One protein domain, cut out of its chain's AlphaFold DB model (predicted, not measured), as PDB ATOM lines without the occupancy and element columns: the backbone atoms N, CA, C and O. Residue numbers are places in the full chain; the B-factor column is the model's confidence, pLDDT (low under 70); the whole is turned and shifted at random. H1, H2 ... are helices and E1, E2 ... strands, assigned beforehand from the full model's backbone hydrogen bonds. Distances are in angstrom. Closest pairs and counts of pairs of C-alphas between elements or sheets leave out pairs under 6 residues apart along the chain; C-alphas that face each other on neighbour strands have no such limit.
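Overview. This is residues 14 to 108 and 123 to 142 of the 837 residues of the protein "Hypothetical protein" of Rotaria sp. Silwood1 (UniProt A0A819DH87). A small wall of three parallel strands has four helices, H1 to H4, gathered to one side of it, while its other face is bare; the long helix H4 reaches along E3's side of this group, and short H2 sits between the other helices. The last helix, H5, lies off the sheet beyond the ends of the strands, and the long link of residues 38 to 54 swings wide on E1's side. The printed part has 115 residues, with five named helices and three named strands in the order E1 H1 H2 H3 E2 H4 E3 H5; the sheet runs E1 E2 E3, and the class is mixed, helices and strands. The whole is compact, with a radius of gyration of the C-alphas of 14.5 A and spans of 42 by 35 by 25 A.

Along the chain. E1, residues 14 to 18, begins at C-alpha 14 (80.907, 123.732, 105.232) and is 12.8 A long. H1, residues 19 to 28, measures 14.6 A. H2 is residues 34 to 37, 5.2 A, and H3 residues 55 to 61, 9.6 A. E2, residues 65 to 70, spans 15.1 A. H4, residues 78 to 95, runs 25.3 A from C-alpha 78 at (53.807, 121.104, 113.335). E3 is residues 129 to 132, 10.0 A, and H5 residues 136 to 141, 8.9 A, ending at C-alpha 141 (52.612, 125.623, 103.791).

Arrangement. E2 is the inner strand. E1 and E2 are parallel at 24 degrees, with N 15 and O 66 2.8 A apart, within hydrogen-bond range. E2 and E3 are parallel at 4 degrees, with N 67 and O 129 at 2.8 A. E1, H1 H2 H3 and E2 form a strand-helix-strand unit, two parallel neighbour strands with helices between them in the chain. H3 is on the sheet at a height of 8.4 A, only just over none of its strands, with two C-alphas falling on E1 and two on E2. H1 only grazes the sheet with residues 19 to 22, and H4 with residues 88 to 95. H2 touches H4, which touches it with residues 87 to 91 alone; the closest C-alphas of the two, those of Leu 34 and Gln 87, are 6.0 A apart. H1 and H2 only just touch, with 3 pairs of C-alphas within 8 A, the closest those of Phe 22 and Tyr 37 at 7.1 A. H5 is not on the sheet and is apart from H4. Every O i to N i+4 pair is within hydrogen-bond range in H3, H4 and H5; H1 has 5 of 6, and H2 is too short for such a pair.

Size, cuts and confidence. The C-alphas farthest apart, of Glu 108 and Val 137, are 43.0 A apart. Residues 109 to 122 are not printed, and C-alphas 108 and 123 are 14.6 A apart across the cut. The link from H2 to H3 is long. Mean pLDDT of the printed part is 76.2, with values under 70 in 34 residues, among them 43 to 53 and 97 to 108.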
ATOM      1  N   PRO A  14      82.214 124.370 105.315       88.38
ATOM      2  CA  PRO A  14      80.907 123.732 105.232       88.38
ATOM      3  C   PRO A  14      80.542 123.062 106.564       88.38
ATOM      4  O   PRO A  14      81.270 122.201 107.057       88.38
ATOM      5  N   ILE A  15      79.390 123.434 107.117       88.69
ATOM      6  CA  ILE A  15      78.793 122.863 108.327       88.69
ATOM      7  C   ILE A  15      77.460 122.243 107.913       88.69
ATOM      8  O   ILE A  15      76.494 122.959 107.654       88.69
ATOM      9  N   LEU A  16      77.414 120.915 107.803       89.00
ATOM     10  CA  LEU A  16      76.213 120.186 107.402       89.00
ATOM     11  C   LEU A  16      75.401 119.782 108.636       89.00
ATOM     12  O   LEU A  16      75.901 119.102 109.529       89.00
ATOM     13  N   ILE A  17      74.139 120.200 108.664       90.00
ATOM     14  CA  ILE A  17      73.199 119.997 109.763       90.00
ATOM     15  C   ILE A  17      71.968 119.292 109.196       90.00
ATOM     16  O   ILE A  17      71.176 119.891 108.468       90.00
ATOM     17  N   ARG A  18      71.784 118.014 109.534       87.06
ATOM     18  CA  ARG A  18      70.560 117.271 109.208       87.06
ATOM     19  C   ARG A  18      69.461 117.733 110.167       87.06
ATOM     20  O   ARG A  18      69.575 117.551 111.377       87.06
ATOM     21  N   ILE A  19      68.400 118.350 109.646       88.56
ATOM     22  CA  ILE A  19      67.363 118.983 110.476       88.56
ATOM     23  C   ILE A  19      66.622 117.950 111.337       88.56
ATOM     24  O   ILE A  19      66.246 118.260 112.465       88.56
ATOM     25  N   GLY A  20      66.476 116.708 110.859       83.75
ATOM     26  CA  GLY A  20      65.929 115.610 111.660       83.75
ATOM     27  C   GLY A  20      66.735 115.319 112.936       83.75
ATOM     28  O   GLY A  20      66.138 115.102 113.987       83.75
ATOM     29  N   GLU A  21      68.072 115.354 112.873       85.38
ATOM     30  CA  GLU A  21      68.945 115.137 114.043       85.38
ATOM     31  C   GLU A  21      68.881 116.327 115.009       85.38
ATOM     32  O   GLU A  21      68.811 116.147 116.224       85.38
ATOM     33  N   PHE A  22      68.826 117.553 114.475       88.81
ATOM     34  CA  PHE A  22      68.617 118.757 115.283       88.81
ATOM     35  C   PHE A  22      67.266 118.733 116.014       88.81
ATOM     36  O   PHE A  22      67.200 119.080 117.191       88.81
ATOM     37  N   ALA A  23      66.195 118.278 115.354       87.50
ATOM     38  CA  ALA A  23      64.873 118.132 115.961       87.50
ATOM     39  C   ALA A  23      64.898 117.180 117.169       87.50
ATOM     40  O   ALA A  23      64.434 117.541 118.248       87.50
ATOM     41  N   GLU A  24      65.495 115.997 117.005       84.94
ATOM     42  CA  GLU A  24      65.653 114.984 118.059       84.94
ATOM     43  C   GLU A  24      66.544 115.481 119.214       84.94
ATOM     44  O   GLU A  24      66.271 115.242 120.395       84.94
ATOM     45  N   TRP A  25      67.585 116.253 118.901       87.44
ATOM     46  CA  TRP A  25      68.409 116.910 119.910       87.44
ATOM     47  C   TRP A  25      67.616 117.960 120.704       87.44
ATOM     48  O   TRP A  25      67.674 117.971 121.933       87.44
ATOM     49  N   LEU A  26      66.795 118.781 120.042       89.38
ATOM     50  CA  LEU A  26      65.939 119.783 120.689       89.38
ATOM     51  C   LEU A  26      64.858 119.187 121.613       89.38
ATOM     52  O   LEU A  26      64.357 119.913 122.479       89.38
ATOM     53  N   GLU A  27      64.480 117.914 121.456       87.31
ATOM     54  CA  GLU A  27      63.613 117.197 122.411       87.31
ATOM     55  C   GLU A  27      64.350 116.899 123.726       87.31
ATOM     56  O   GLU A  27      63.792 117.079 124.809       87.31
ATOM     57  N   ASN A  28      65.625 116.509 123.634       86.94
ATOM     58  CA  ASN A  28      66.485 116.218 124.783       86.94
ATOM     59  C   ASN A  28      67.054 117.489 125.443       86.94
ATOM     60  O   ASN A  28      67.316 117.491 126.647       86.94
ATOM     61  N   TYR A  29      67.192 118.580 124.682       89.31
ATOM     62  CA  TYR A  29      67.710 119.874 125.135       89.31
ATOM     63  C   TYR A  29      66.706 121.015 124.832       89.31
ATOM     64  O   TYR A  29      66.901 121.804 123.904       89.31
ATOM     65  N   PRO A  30      65.601 121.145 125.605       87.38
ATOM     66  CA  PRO A  30      64.504 122.070 125.286       87.38
ATOM     67  C   PRO A  30      64.866 123.562 125.319       87.38
ATOM     68  O   PRO A  30      64.201 124.370 124.674       87.38
ATOM     69  N   SER A  31      65.897 123.939 126.078       87.19
ATOM     70  CA  SER A  31      66.335 125.333 126.242       87.19
ATOM     71  C   SER A  31      67.432 125.762 125.267       87.19
ATOM     72  O   SER A  31      67.799 126.934 125.267       87.19
ATOM     73  N   SER A  32      67.964 124.834 124.473       89.88
ATOM     74  CA  SER A  32      69.080 125.096 123.566       89.88
ATOM     75  C   SER A  32      68.623 125.573 122.189       89.88
ATOM     76  O   SER A  32      67.477 125.358 121.781       89.88
ATOM     77  N   ASN A  33      69.542 126.228 121.481       90.88
ATOM     78  CA  ASN A  33      69.310 126.850 120.180       90.88
ATOM     79  C   ASN A  33      70.121 126.190 119.036       90.88
ATOM     80  O   ASN A  33      70.915 125.275 119.263       90.88
ATOM     81  N   LEU A  34      69.921 126.639 117.790       92.00
ATOM     82  CA  LEU A  34      70.629 126.105 116.613       92.00
ATOM     83  C   LEU A  34      72.151 126.304 116.675       92.00
ATOM     84  O   LEU A  34      72.888 125.422 116.248       92.00
ATOM     85  N   PHE A  35      72.630 127.424 117.216       90.88
ATOM     86  CA  PHE A  35      74.061 127.683 117.380       90.88
ATOM     87  C   PHE A  35      74.685 126.751 118.431       90.88
ATOM     88  O   PHE A  35      75.760 126.202 118.189       90.88
ATOM     89  N   ASP A  36      73.990 126.487 119.541       90.06
ATOM     90  CA  ASP A  36      74.428 125.529 120.571       90.06
ATOM     91  C   ASP A  36      74.622 124.110 120.001       90.06
ATOM     92  O   ASP A  36      75.483 123.370 120.465       90.06
ATOM     93  N   TYR A  37      73.839 123.726 118.984       90.50
ATOM     94  CA  TYR A  37      73.942 122.419 118.323       90.50
ATOM     95  C   TYR A  37      75.147 122.300 117.367       90.50
ATOM     96  O   TYR A  37      75.561 121.188 117.026       90.50
ATOM     97  N   ILE A  38      75.736 123.415 116.920       88.69
ATOM     98  CA  ILE A  38      76.874 123.398 115.989       88.69
ATOM     99  C   ILE A  38      78.102 122.793 116.679       88.69
ATOM    100  O   ILE A  38      78.604 123.324 117.663       88.69
ATOM    101  N   GLY A  39      78.601 121.679 116.139       82.56
ATOM    102  CA  GLY A  39      79.650 120.858 116.763       82.56
ATOM    103  C   GLY A  39      79.144 119.539 117.360       82.56
ATOM    104  O   GLY A  39      79.932 118.609 117.509       82.56
ATOM    105  N   HIS A  40      77.835 119.408 117.597       82.81
ATOM    106  CA  HIS A  40      77.172 118.139 117.935       82.81
ATOM    107  C   HIS A  40      76.604 117.408 116.704       82.81
ATOM    108  O   HIS A  40      75.937 116.383 116.836       82.81
ATOM    109  N   ASN A  41      76.864 117.929 115.502       77.62
ATOM    110  CA  ASN A  41      76.384 117.374 114.240       77.62
ATOM    111  C   ASN A  41      77.055 116.028 113.939       77.62
ATOM    112  O   ASN A  41      78.287 115.910 114.010       77.62
ATOM    113  N   THR A  42      76.258 115.034 113.541       73.44
ATOM    114  CA  THR A  42      76.780 113.747 113.080       73.44
ATOM    115  C   THR A  42      76.700 113.624 111.561       73.44
ATOM    116  O   THR A  42      75.920 114.291 110.883       73.44
ATOM    117  N   TRP A  43      77.538 112.756 111.007       67.62
ATOM    118  CA  TRP A  43      77.398 112.245 109.657       67.62
ATOM    119  C   TRP A  43      77.533 110.731 109.707       67.62
ATOM    120  O   TRP A  43      78.546 110.214 110.175       67.62
ATOM    121  N   MET A  44      76.504 110.004 109.260       62.69
ATOM    122  CA  MET A  44      76.474 108.536 109.342       62.69
ATOM    123  C   MET A  44      76.760 108.033 110.773       62.69
ATOM    124  O   MET A  44      77.501 107.071 110.962       62.69
ATOM    125  N   THR A  45      76.184 108.699 111.787       62.38
ATOM    126  CA  THR A  45      76.394 108.464 113.237       62.38
ATOM    127  C   THR A  45      77.824 108.682 113.762       62.38
ATOM    128  O   THR A  45      78.143 108.279 114.878       62.38
ATOM    129  N   GLN A  46      78.693 109.346 112.994       65.94
ATOM    130  CA  GLN A  46      80.030 109.765 113.429       65.94
ATOM    131  C   GLN A  46      80.065 111.281 113.639       65.94
ATOM    132  O   GLN A  46      79.582 112.031 112.795       65.94
ATOM    133  N   ASN A  47      80.639 111.745 114.750       68.25
ATOM    134  CA  ASN A  47      80.775 113.178 115.020       68.25
ATOM    135  C   ASN A  47      81.755 113.823 114.030       68.25
ATOM    136  O   ASN A  47      82.826 113.274 113.772       68.25
ATOM    137  N   TYR A  48      81.426 115.023 113.544       65.56
ATOM    138  CA  TYR A  48      82.313 115.803 112.671       65.56
ATOM    139  C   TYR A  48      83.674 116.125 113.315       65.56
ATOM    140  O   TYR A  48      84.687 116.203 112.621       65.56
ATOM    141  N   ILE A  49      83.693 116.345 114.633       67.38
ATOM    142  CA  ILE A  49      84.864 116.754 115.417       67.38
ATOM    143  C   ILE A  49      84.819 116.052 116.786       67.38
ATOM    144  O   ILE A  49      83.747 115.880 117.367       67.38
ATOM    145  N   ASN A  50      85.982 115.669 117.330       62.75
ATOM    146  CA  ASN A  50      86.093 115.277 118.740       62.75
ATOM    147  C   ASN A  50      86.004 116.531 119.623       62.75
ATOM    148  O   ASN A  50      86.795 117.458 119.466       62.75
ATOM    149  N   SER A  51      85.037 116.544 120.539       53.41
ATOM    150  CA  SER A  51      84.455 117.729 121.188       53.41
ATOM    151  C   SER A  51      85.327 118.434 122.246       53.41
ATOM    152  O   SER A  51      84.836 118.757 123.325       53.41
ATOM    153  N   GLU A  52      86.612 118.666 121.975       53.44
ATOM    154  CA  GLU A  52      87.505 119.420 122.872       53.44
ATOM    155  C   GLU A  52      87.500 120.940 122.606       53.44
ATOM    156  O   GLU A  52      87.928 121.699 123.473       53.44
ATOM    157  N   PHE A  53      87.000 121.407 121.450       56.50
ATOM    158  CA  PHE A  53      87.024 122.829 121.068       56.50
ATOM    159  C   PHE A  53      85.784 123.268 120.260       56.50
ATOM    160  O   PHE A  53      85.380 122.581 119.321       56.50
ATOM    161  N   GLU A  54      85.251 124.464 120.545       74.75
ATOM    162  CA  GLU A  54      84.105 125.121 119.866       74.75
ATOM    163  C   GLU A  54      84.420 125.628 118.432       74.75
ATOM    164  O   GLU A  54      83.857 126.611 117.955       74.75
ATOM    165  N   ILE A  55      85.321 124.970 117.695       82.31
ATOM    166  CA  ILE A  55      85.907 125.486 116.438       82.31
ATOM    167  C   ILE A  55      84.853 125.837 115.369       82.31
ATOM    168  O   ILE A  55      84.990 126.842 114.675       82.31
ATOM    169  N   LEU A  56      83.790 125.037 115.220       85.25
ATOM    170  CA  LEU A  56      82.733 125.317 114.235       85.25
ATOM    171  C   LEU A  56      81.864 126.513 114.638       85.25
ATOM    172  O   LEU A  56      81.511 127.329 113.787       85.25
ATOM    173  N   GLN A  57      81.568 126.644 115.930       86.69
ATOM    174  CA  GLN A  57      80.894 127.810 116.496       86.69
ATOM    175  C   GLN A  57      81.749 129.068 116.319       86.69
ATOM    176  O   GLN A  57      81.220 130.108 115.934       86.69
ATOM    177  N   ASP A  58      83.070 128.973 116.488       81.25
ATOM    178  CA  ASP A  58      83.991 130.077 116.211       81.25
ATOM    179  C   ASP A  58      84.019 130.465 114.726       81.25
ATOM    180  O   ASP A  58      83.975 131.657 114.426       81.25
ATOM    181  N   PHE A  59      84.001 129.521 113.779       81.81
ATOM    182  CA  PHE A  59      83.872 129.872 112.355       81.81
ATOM    183  C   PHE A  59      82.562 130.614 112.047       81.81
ATOM    184  O   PHE A  59      82.576 131.571 111.271       81.81
ATOM    185  N   VAL A  60      81.450 130.246 112.691       84.25
ATOM    186  CA  VAL A  60      80.174 130.976 112.575       84.25
ATOM    187  C   VAL A  60      80.255 132.359 113.235       84.25
ATOM    188  O   VAL A  60      79.851 133.344 112.616       84.25
ATOM    189  N   ARG A  61      80.856 132.474 114.430       78.75
ATOM    190  CA  ARG A  61      81.131 133.752 115.126       78.75
ATOM    191  C   ARG A  61      82.068 134.690 114.355       78.75
ATOM    192  O   ARG A  61      82.159 135.851 114.721       78.75
ATOM    193  N   HIS A  62      82.773 134.223 113.325       73.38
ATOM    194  CA  HIS A  62      83.642 135.061 112.487       73.38
ATOM    195  C   HIS A  62      83.099 135.268 111.062       73.38
ATOM    196  O   HIS A  62      83.751 135.914 110.248       73.38
ATOM    197  N   GLY A  63      81.896 134.774 110.742       75.69
ATOM    198  CA  GLY A  63      81.312 134.937 109.405       75.69
ATOM    199  C   GLY A  63      81.956 134.051 108.333       75.69
ATOM    200  O   GLY A  63      81.969 134.415 107.161       75.69
ATOM    201  N   HIS A  64      82.542 132.916 108.720       79.56
ATOM    202  CA  HIS A  64      83.279 132.011 107.831       79.56
ATOM    203  C   HIS A  64      82.568 130.661 107.621       79.56
ATOM    204  O   HIS A  64      83.142 129.749 107.022       79.56
ATOM    205  N   GLY A  65      81.327 130.513 108.094       84.06
ATOM    206  CA  GLY A  65      80.510 129.314 107.925       84.06
ATOM    207  C   GLY A  65      79.701 129.297 106.624       84.06
ATOM    208  O   GLY A  65      79.083 130.288 106.232       84.06
ATOM    209  N   LEU A  66      79.659 128.133 105.978       88.44
ATOM    210  CA  LEU A  66      78.639 127.743 105.006       88.44
ATOM    211  C   LEU A  66      77.748 126.697 105.683       88.44
ATOM    212  O   LEU A  66      78.081 125.515 105.717       88.44
ATOM    213  N   ILE A  67      76.641 127.139 106.266       91.38
ATOM    214  CA  ILE A  67      75.719 126.289 107.010       91.38
ATOM    215  C   ILE A  67      74.737 125.660 106.021       91.38
ATOM    216  O   ILE A  67      73.957 126.359 105.379       91.38
ATOM    217  N   ILE A  68      74.764 124.336 105.894       93.31
ATOM    218  CA  ILE A  68      73.841 123.574 105.052       93.31
ATOM    219  C   ILE A  68      72.838 122.890 105.979       93.31
ATOM    220  O   ILE A  68      73.172 121.927 106.664       93.31
ATOM    221  N   LEU A  69      71.616 123.406 106.007       92.62
ATOM    222  CA  LEU A  69      70.490 122.874 106.763       92.62
ATOM    223  C   LEU A  69      69.698 121.926 105.850       92.62
ATOM    224  O   LEU A  69      68.977 122.371 104.956       92.62
ATOM    225  N   ASP A  70      69.858 120.620 106.041       89.25
ATOM    226  CA  ASP A  70      69.324 119.609 105.130       89.25
ATOM    227  C   ASP A  70      68.072 118.911 105.688       89.25
ATOM    228  O   ASP A  70      68.089 118.371 106.796       89.25
ATOM    229  N   GLY A  71      66.993 118.903 104.899       84.81
ATOM    230  CA  GLY A  71      65.778 118.124 105.142       84.81
ATOM    231  C   GLY A  71      64.767 118.764 106.097       84.81
ATOM    232  O   GLY A  71      64.345 118.119 107.052       84.81
ATOM    233  N   LEU A  72      64.316 120.004 105.862       84.00
ATOM    234  CA  LEU A  72      63.298 120.635 106.731       84.00
ATOM    235  C   LEU A  72      61.961 119.868 106.737       84.00
ATOM    236  O   LEU A  72      61.224 119.894 107.718       84.00
ATOM    237  N   ASP A  73      61.652 119.152 105.655       75.38
ATOM    238  CA  ASP A  73      60.492 118.260 105.573       75.38
ATOM    239  C   ASP A  73      60.604 116.985 106.424       75.38
ATOM    240  O   ASP A  73      59.616 116.266 106.565       75.38
ATOM    241  N   GLU A  74      61.768 116.714 107.017       74.75
ATOM    242  CA  GLU A  74      61.963 115.576 107.910       74.75
ATOM    243  C   GLU A  74      61.369 115.789 109.311       74.75
ATOM    244  O   GLU A  74      61.286 114.830 110.080       74.75
ATOM    245  N   VAL A  75      60.934 117.007 109.645       76.62
ATOM    246  CA  VAL A  75      60.313 117.326 110.935       76.62
ATOM    247  C   VAL A  75      58.881 116.783 110.984       76.62
ATOM    248  O   VAL A  75      58.044 117.113 110.147       76.62
ATOM    249  N   THR A  76      58.581 115.945 111.976       67.75
ATOM    250  CA  THR A  76      57.341 115.147 112.021       67.75
ATOM    251  C   THR A  76      56.116 115.892 112.548       67.75
ATOM    252  O   THR A  76      55.001 115.558 112.148       67.75
ATOM    253  N   THR A  77      56.287 116.878 113.436       70.88
ATOM    254  CA  THR A  77      55.180 117.603 114.088       70.88
ATOM    255  C   THR A  77      55.167 119.086 113.722       70.88
ATOM    256  O   THR A  77      56.210 119.718 113.563       70.88
ATOM    257  N   PHE A  78      53.971 119.675 113.629       70.94
ATOM    258  CA  PHE A  78      53.807 121.104 113.335       70.94
ATOM    259  C   PHE A  78      54.395 122.010 114.431       70.94
ATOM    260  O   PHE A  78      54.917 123.083 114.137       70.94
ATOM    261  N   GLU A  79      54.356 121.579 115.694       77.44
ATOM    262  CA  GLU A  79      54.973 122.303 116.812       77.44
ATOM    263  C   GLU A  79      56.501 122.355 116.671       77.44
ATOM    264  O   GLU A  79      57.080 123.443 116.690       77.44
ATOM    265  N   MET A  80      57.147 121.209 116.424       82.56
ATOM    266  CA  MET A  80      58.592 121.163 116.197       82.56
ATOM    267  C   MET A  80      58.986 121.894 114.906       82.56
ATOM    268  O   MET A  80      59.990 122.601 114.894       82.56
ATOM    269  N   TYR A  81      58.172 121.815 113.845       81.38
ATOM    270  CA  TYR A  81      58.394 122.574 112.606       81.38
ATOM    271  C   TYR A  81      58.413 124.081 112.882       81.38
ATOM    272  O   TYR A  81      59.324 124.777 112.444       81.38
ATOM    273  N   ASN A  82      57.456 124.593 113.666       81.94
ATOM    274  CA  ASN A  82      57.437 126.000 114.072       81.94
ATOM    275  C   ASN A  82      58.636 126.372 114.954       81.94
ATOM    276  O   ASN A  82      59.220 127.434 114.755       81.94
ATOM    277  N   ARG A  83      59.030 125.504 115.895       87.81
ATOM    278  CA  ARG A  83      60.209 125.728 116.744       87.81
ATOM    279  C   ARG A  83      61.486 125.818 115.907       87.81
ATOM    280  O   ARG A  83      62.244 126.764 116.080       87.81
ATOM    281  N   ILE A  84      61.691 124.896 114.968       89.38
ATOM    282  CA  ILE A  84      62.855 124.882 114.068       89.38
ATOM    283  C   ILE A  84      62.828 126.073 113.108       89.38
ATOM    284  O   ILE A  84      63.847 126.728 112.931       89.38
ATOM    285  N   HIS A  85      61.668 126.413 112.544       87.44
ATOM    286  CA  HIS A  85      61.502 127.601 111.705       87.44
ATOM    287  C   HIS A  85      61.913 128.884 112.448       87.44
ATOM    288  O   HIS A  85      62.629 129.712 111.890       87.44
ATOM    289  N   ASN A  86      61.504 129.037 113.713       87.88
ATOM    290  CA  ASN A  86      61.915 130.171 114.544       87.88
ATOM    291  C   ASN A  86      63.418 130.119 114.861       87.88
ATOM    292  O   ASN A  86      64.099 131.112 114.675       87.88
ATOM    293  N   GLN A  87      63.964 128.953 115.221       91.38
ATOM    294  CA  GLN A  87      65.404 128.777 115.465       91.38
ATOM    295  C   GLN A  87      66.278 129.133 114.254       91.38
ATOM    296  O   GLN A  87      67.347 129.716 114.415       91.38
ATOM    297  N   ILE A  88      65.826 128.808 113.040       90.06
ATOM    298  CA  ILE A  88      66.501 129.197 111.797       90.06
ATOM    299  C   ILE A  88      66.403 130.716 111.593       90.06
ATOM    300  O   ILE A  88      67.401 131.334 111.234       90.06
ATOM    301  N   HIS A  89      65.242 131.327 111.858       86.06
ATOM    302  CA  HIS A  89      65.057 132.783 111.795       86.06
ATOM    303  C   HIS A  89      65.974 133.520 112.784       86.06
ATOM    304  O   HIS A  89      66.765 134.360 112.366       86.06
ATOM    305  N   ASP A  90      65.945 133.137 114.062       86.75
ATOM    306  CA  ASP A  90      66.765 133.716 115.131       86.75
ATOM    307  C   ASP A  90      68.269 133.582 114.819       86.75
ATOM    308  O   ASP A  90      69.053 134.507 115.048       86.75
ATOM    309  N   PHE A  91      68.684 132.444 114.247       88.88
ATOM    310  CA  PHE A  91      70.061 132.215 113.807       88.88
ATOM    311  C   PHE A  91      70.456 133.118 112.630       88.88
ATOM    312  O   PHE A  91      71.559 133.667 112.631       88.88
ATOM    313  N   MET A  92      69.580 133.295 111.635       84.56
ATOM    314  CA  MET A  92      69.841 134.202 110.512       84.56
ATOM    315  C   MET A  92      69.944 135.656 110.988       84.56
ATOM    316  O   MET A  92      70.926 136.318 110.667       84.56
ATOM    317  N   ASP A  93      69.010 136.122 111.819       78.06
ATOM    318  CA  ASP A  93      69.030 137.487 112.359       78.06
ATOM    319  C   ASP A  93      70.286 137.764 113.204       78.06
ATOM    320  O   ASP A  93      70.854 138.854 113.138       78.06
ATOM    321  N   THR A  94      70.741 136.774 113.981       79.06
ATOM    322  CA  THR A  94      71.887 136.919 114.896       79.06
ATOM    323  C   THR A  94      73.240 136.772 114.192       79.06
ATOM    324  O   THR A  94      74.181 137.498 114.513       79.06
ATOM    325  N   TYR A  95      73.370 135.831 113.248       79.50
ATOM    326  CA  TYR A  95      74.663 135.427 112.674       79.50
ATOM    327  C   TYR A  95      74.819 135.725 111.171       79.50
ATOM    328  O   TYR A  95      75.898 135.482 110.625       79.50
ATOM    329  N   CYS A  96      73.787 136.236 110.485       74.50
ATOM    330  CA  CYS A  96      73.753 136.384 109.021       74.50
ATOM    331  C   CYS A  96      73.103 137.716 108.556       74.50
ATOM    332  O   CYS A  96      72.081 137.680 107.878       74.50
ATOM    333  N   MET A  97      73.661 138.894 108.887       63.00
ATOM    334  CA  MET A  97      72.991 140.188 108.610       63.00
ATOM    335  C   MET A  97      73.908 141.370 108.216       63.00
ATOM    336  O   MET A  97      74.530 141.988 109.078       63.00
ATOM    337  N   SER A  98      73.886 141.751 106.929       49.94
ATOM    338  CA  SER A  98      73.551 143.111 106.441       49.94
ATOM    339  C   SER A  98      73.352 143.110 104.907       49.94
ATOM    340  O   SER A  98      73.883 142.242 104.214       49.94
ATOM    341  N   ASN A  99      72.603 144.078 104.358       44.19
ATOM    342  CA  ASN A  99      72.348 144.186 102.906       44.19
ATOM    343  C   ASN A  99      73.589 144.571 102.075       44.19
ATOM    344  O   ASN A  99      73.584 144.383 100.861       44.19
ATOM    345  N   ASP A 100      74.632 145.103 102.715       44.84
ATOM    346  CA  ASP A 100      75.837 145.634 102.062       44.84
ATOM    347  C   ASP A 100      77.019 144.642 102.102       44.84
ATOM    348  O   ASP A 100      78.168 145.021 101.894       44.84
ATOM    349  N   PHE A 101      76.743 143.358 102.378       47.38
ATOM    350  CA  PHE A 101      77.724 142.272 102.544       47.38
ATOM    351  C   PHE A 101      78.728 142.453 103.702       47.38
ATOM    352  O   PHE A 101      79.700 141.701 103.795       47.38
ATOM    353  N   GLU A 102      78.484 143.378 104.632       49.56
ATOM    354  CA  GLU A 102      79.251 143.466 105.878       49.56
ATOM    355  C   GLU A 102      78.734 142.444 106.903       49.56
ATOM    356  O   GLU A 102      77.551 142.431 107.255       49.56
ATOM    357  N   SER A 103      79.630 141.610 107.422       49.34
ATOM    358  CA  SER A 103      79.393 140.749 108.581       49.34
ATOM    359  C   SER A 103      79.255 141.590 109.862       49.34
ATOM    360  O   SER A 103      79.987 142.576 110.017       49.34
ATOM    361  N   PRO A 104      78.455 141.166 110.865       46.03
ATOM    362  CA  PRO A 104      78.495 141.744 112.217       46.03
ATOM    363  C   PRO A 104      79.905 141.775 112.839       46.03
ATOM    364  O   PRO A 104      80.168 142.555 113.754       46.03
ATOM    365  N   PHE A 105      80.816 140.943 112.320       49.44
ATOM    366  CA  PHE A 105      82.189 140.760 112.791       49.44
ATOM    367  C   PHE A 105      83.255 141.459 111.918       49.44
ATOM    368  O   PHE A 105      84.425 141.521 112.318       49.44
ATOM    369  N   ASP A 106      82.862 142.045 110.777       49.59
ATOM    370  CA  ASP A 106      83.759 142.853 109.931       49.59
ATOM    371  C   ASP A 106      84.069 144.203 110.600       49.59
ATOM    372  O   ASP A 106      85.194 144.709 110.534       49.59
ATOM    373  N   LYS A 107      83.103 144.757 111.345       45.94
ATOM    374  CA  LYS A 107      83.281 145.987 112.129       45.94
ATOM    375  C   LYS A 107      84.153 145.741 113.367       45.94
ATOM    376  O   LYS A 107      83.964 144.786 114.114       45.94
ATOM    377  N   GLU A 108      85.111 146.641 113.601       42.03
ATOM    378  CA  GLU A 108      86.217 146.547 114.584       42.03
ATOM    379  C   GLU A 108      85.842 146.261 116.056       42.03
ATOM    380  O   GLU A 108      86.728 146.010 116.871       42.03
ATOM    381  N   ASN A 123      90.721 139.663 103.527       46.19
ATOM    382  CA  ASN A 123      89.933 139.556 102.282       46.19
ATOM    383  C   ASN A 123      88.747 138.552 102.237       46.19
ATOM    384  O   ASN A 123      88.299 138.220 101.142       46.19
ATOM    385  N   LEU A 124      88.179 138.102 103.368       50.03
ATOM    386  CA  LEU A 124      86.927 137.309 103.376       50.03
ATOM    387  C   LEU A 124      85.671 138.161 103.685       50.03
ATOM    388  O   LEU A 124      85.143 138.107 104.789       50.03
ATOM    389  N   THR A 125      85.171 138.933 102.714       51.12
ATOM    390  CA  THR A 125      83.945 139.763 102.847       51.12
ATOM    391  C   THR A 125      82.653 138.990 102.546       51.12
ATOM    392  O   THR A 125      82.612 138.228 101.581       51.12
ATOM    393  N   GLY A 126      81.557 139.244 103.273       58.00
ATOM    394  CA  GLY A 126      80.233 138.681 102.940       58.00
ATOM    395  C   GLY A 126      79.654 137.655 103.916       58.00
ATOM    396  O   GLY A 126      78.707 136.966 103.545       58.00
ATOM    397  N   GLY A 127      80.208 137.525 105.127       74.38
ATOM    398  CA  GLY A 127      79.592 136.806 106.255       74.38
ATOM    399  C   GLY A 127      79.232 135.326 106.032       74.38
ATOM    400  O   GLY A 127      79.633 134.693 105.052       74.38
ATOM    401  N   ASN A 128      78.460 134.763 106.968       81.94
ATOM    402  CA  ASN A 128      77.963 133.386 106.879       81.94
ATOM    403  C   ASN A 128      76.956 133.225 105.726       81.94
ATOM    404  O   ASN A 128      76.138 134.110 105.487       81.94
ATOM    405  N   ILE A 129      76.965 132.066 105.061       84.62
ATOM    406  CA  ILE A 129      75.913 131.666 104.113       84.62
ATOM    407  C   ILE A 129      75.113 130.516 104.714       84.62
ATOM    408  O   ILE A 129      75.698 129.565 105.231       84.62
ATOM    409  N   VAL A 130      73.787 130.575 104.585       89.12
ATOM    410  CA  VAL A 130      72.877 129.475 104.924       89.12
ATOM    411  C   VAL A 130      72.240 128.932 103.644       89.12
ATOM    412  O   VAL A 130      71.645 129.682 102.874       89.12
ATOM    413  N   ILE A 131      72.341 127.622 103.423       92.19
ATOM    414  CA  ILE A 131      71.598 126.886 102.393       92.19
ATOM    415  C   ILE A 131      70.611 125.973 103.109       92.19
ATOM    416  O   ILE A 131      71.015 125.153 103.926       92.19
ATOM    417  N   LEU A 132      69.326 126.090 102.787       91.38
ATOM    418  CA  LEU A 132      68.256 125.275 103.362       91.38
ATOM    419  C   LEU A 132      67.631 124.384 102.287       91.38
ATOM    420  O   LEU A 132      67.224 124.883 101.237       91.38
ATOM    421  N   THR A 133      67.498 123.084 102.556       91.31
ATOM    422  CA  THR A 133      66.781 122.145 101.678       91.31
ATOM    423  C   THR A 133      65.430 121.744 102.282       91.31
ATOM    424  O   THR A 133      65.273 121.584 103.496       91.31
ATOM    425  N   SER A 134      64.414 121.605 101.428       83.94
ATOM    426  CA  SER A 134      63.090 121.111 101.815       83.94
ATOM    427  C   SER A 134      62.312 120.598 100.605       83.94
ATOM    428  O   SER A 134      62.399 121.167  99.512       83.94
ATOM    429  N   ARG A 135      61.473 119.575 100.790       77.38
ATOM    430  CA  ARG A 135      60.411 119.236  99.831       77.38
ATOM    431  C   ARG A 135      59.438 120.412  99.684       77.38
ATOM    432  O   ARG A 135      58.821 120.847 100.655       77.38
ATOM    433  N   ILE A 136      59.224 120.834  98.432       69.56
ATOM    434  CA  ILE A 136      58.406 121.999  98.028       69.56
ATOM    435  C   ILE A 136      57.103 122.109  98.826       69.56
ATOM    436  O   ILE A 136      56.761 123.182  99.308       69.56
ATOM    437  N   VAL A 137      56.359 121.008  98.965       60.50
ATOM    438  CA  VAL A 137      55.006 121.050  99.532       60.50
ATOM    439  C   VAL A 137      54.988 121.478 100.995       60.50
ATOM    440  O   VAL A 137      54.154 122.305 101.358       60.50
ATOM    441  N   ASN A 138      55.916 120.971 101.801       61.22
ATOM    442  CA  ASN A 138      55.946 121.261 103.229       61.22
ATOM    443  C   ASN A 138      56.432 122.704 103.440       61.22
ATOM    444  O   ASN A 138      55.802 123.461 104.173       61.22
ATOM    445  N   TYR A 139      57.430 123.135 102.657       71.75
ATOM    446  CA  TYR A 139      57.881 124.527 102.627       71.75
ATOM    447  C   TYR A 139      56.775 125.518 102.223       71.75
ATOM    448  O   TYR A 139      56.590 126.541 102.871       71.75
ATOM    449  N   THR A 140      55.983 125.211 101.188       63.19
ATOM    450  CA  THR A 140      54.898 126.103 100.720       63.19
ATOM    451  C   THR A 140      53.751 126.293 101.713       63.19
ATOM    452  O   THR A 140      52.945 127.188 101.497       63.19
ATOM    453  N   ALA A 141      53.641 125.467 102.761       60.38
ATOM    454  CA  ALA A 141      52.612 125.623 103.791       60.38
ATOM    455  C   ALA A 141      52.989 126.659 104.866       60.38
ATOM    456  O   ALA A 141      52.111 127.157 105.562       60.38
ATOM    457  N   LYS A 142      54.287 126.946 105.025       68.94
ATOM    458  CA  LYS A 142      54.819 128.040 105.844       68.94
ATOM    459  C   LYS A 142      56.274 128.310 105.418       68.94
ATOM    460  O   LYS A 142      57.188 127.688 105.978       68.94
TER     461      LYS A 142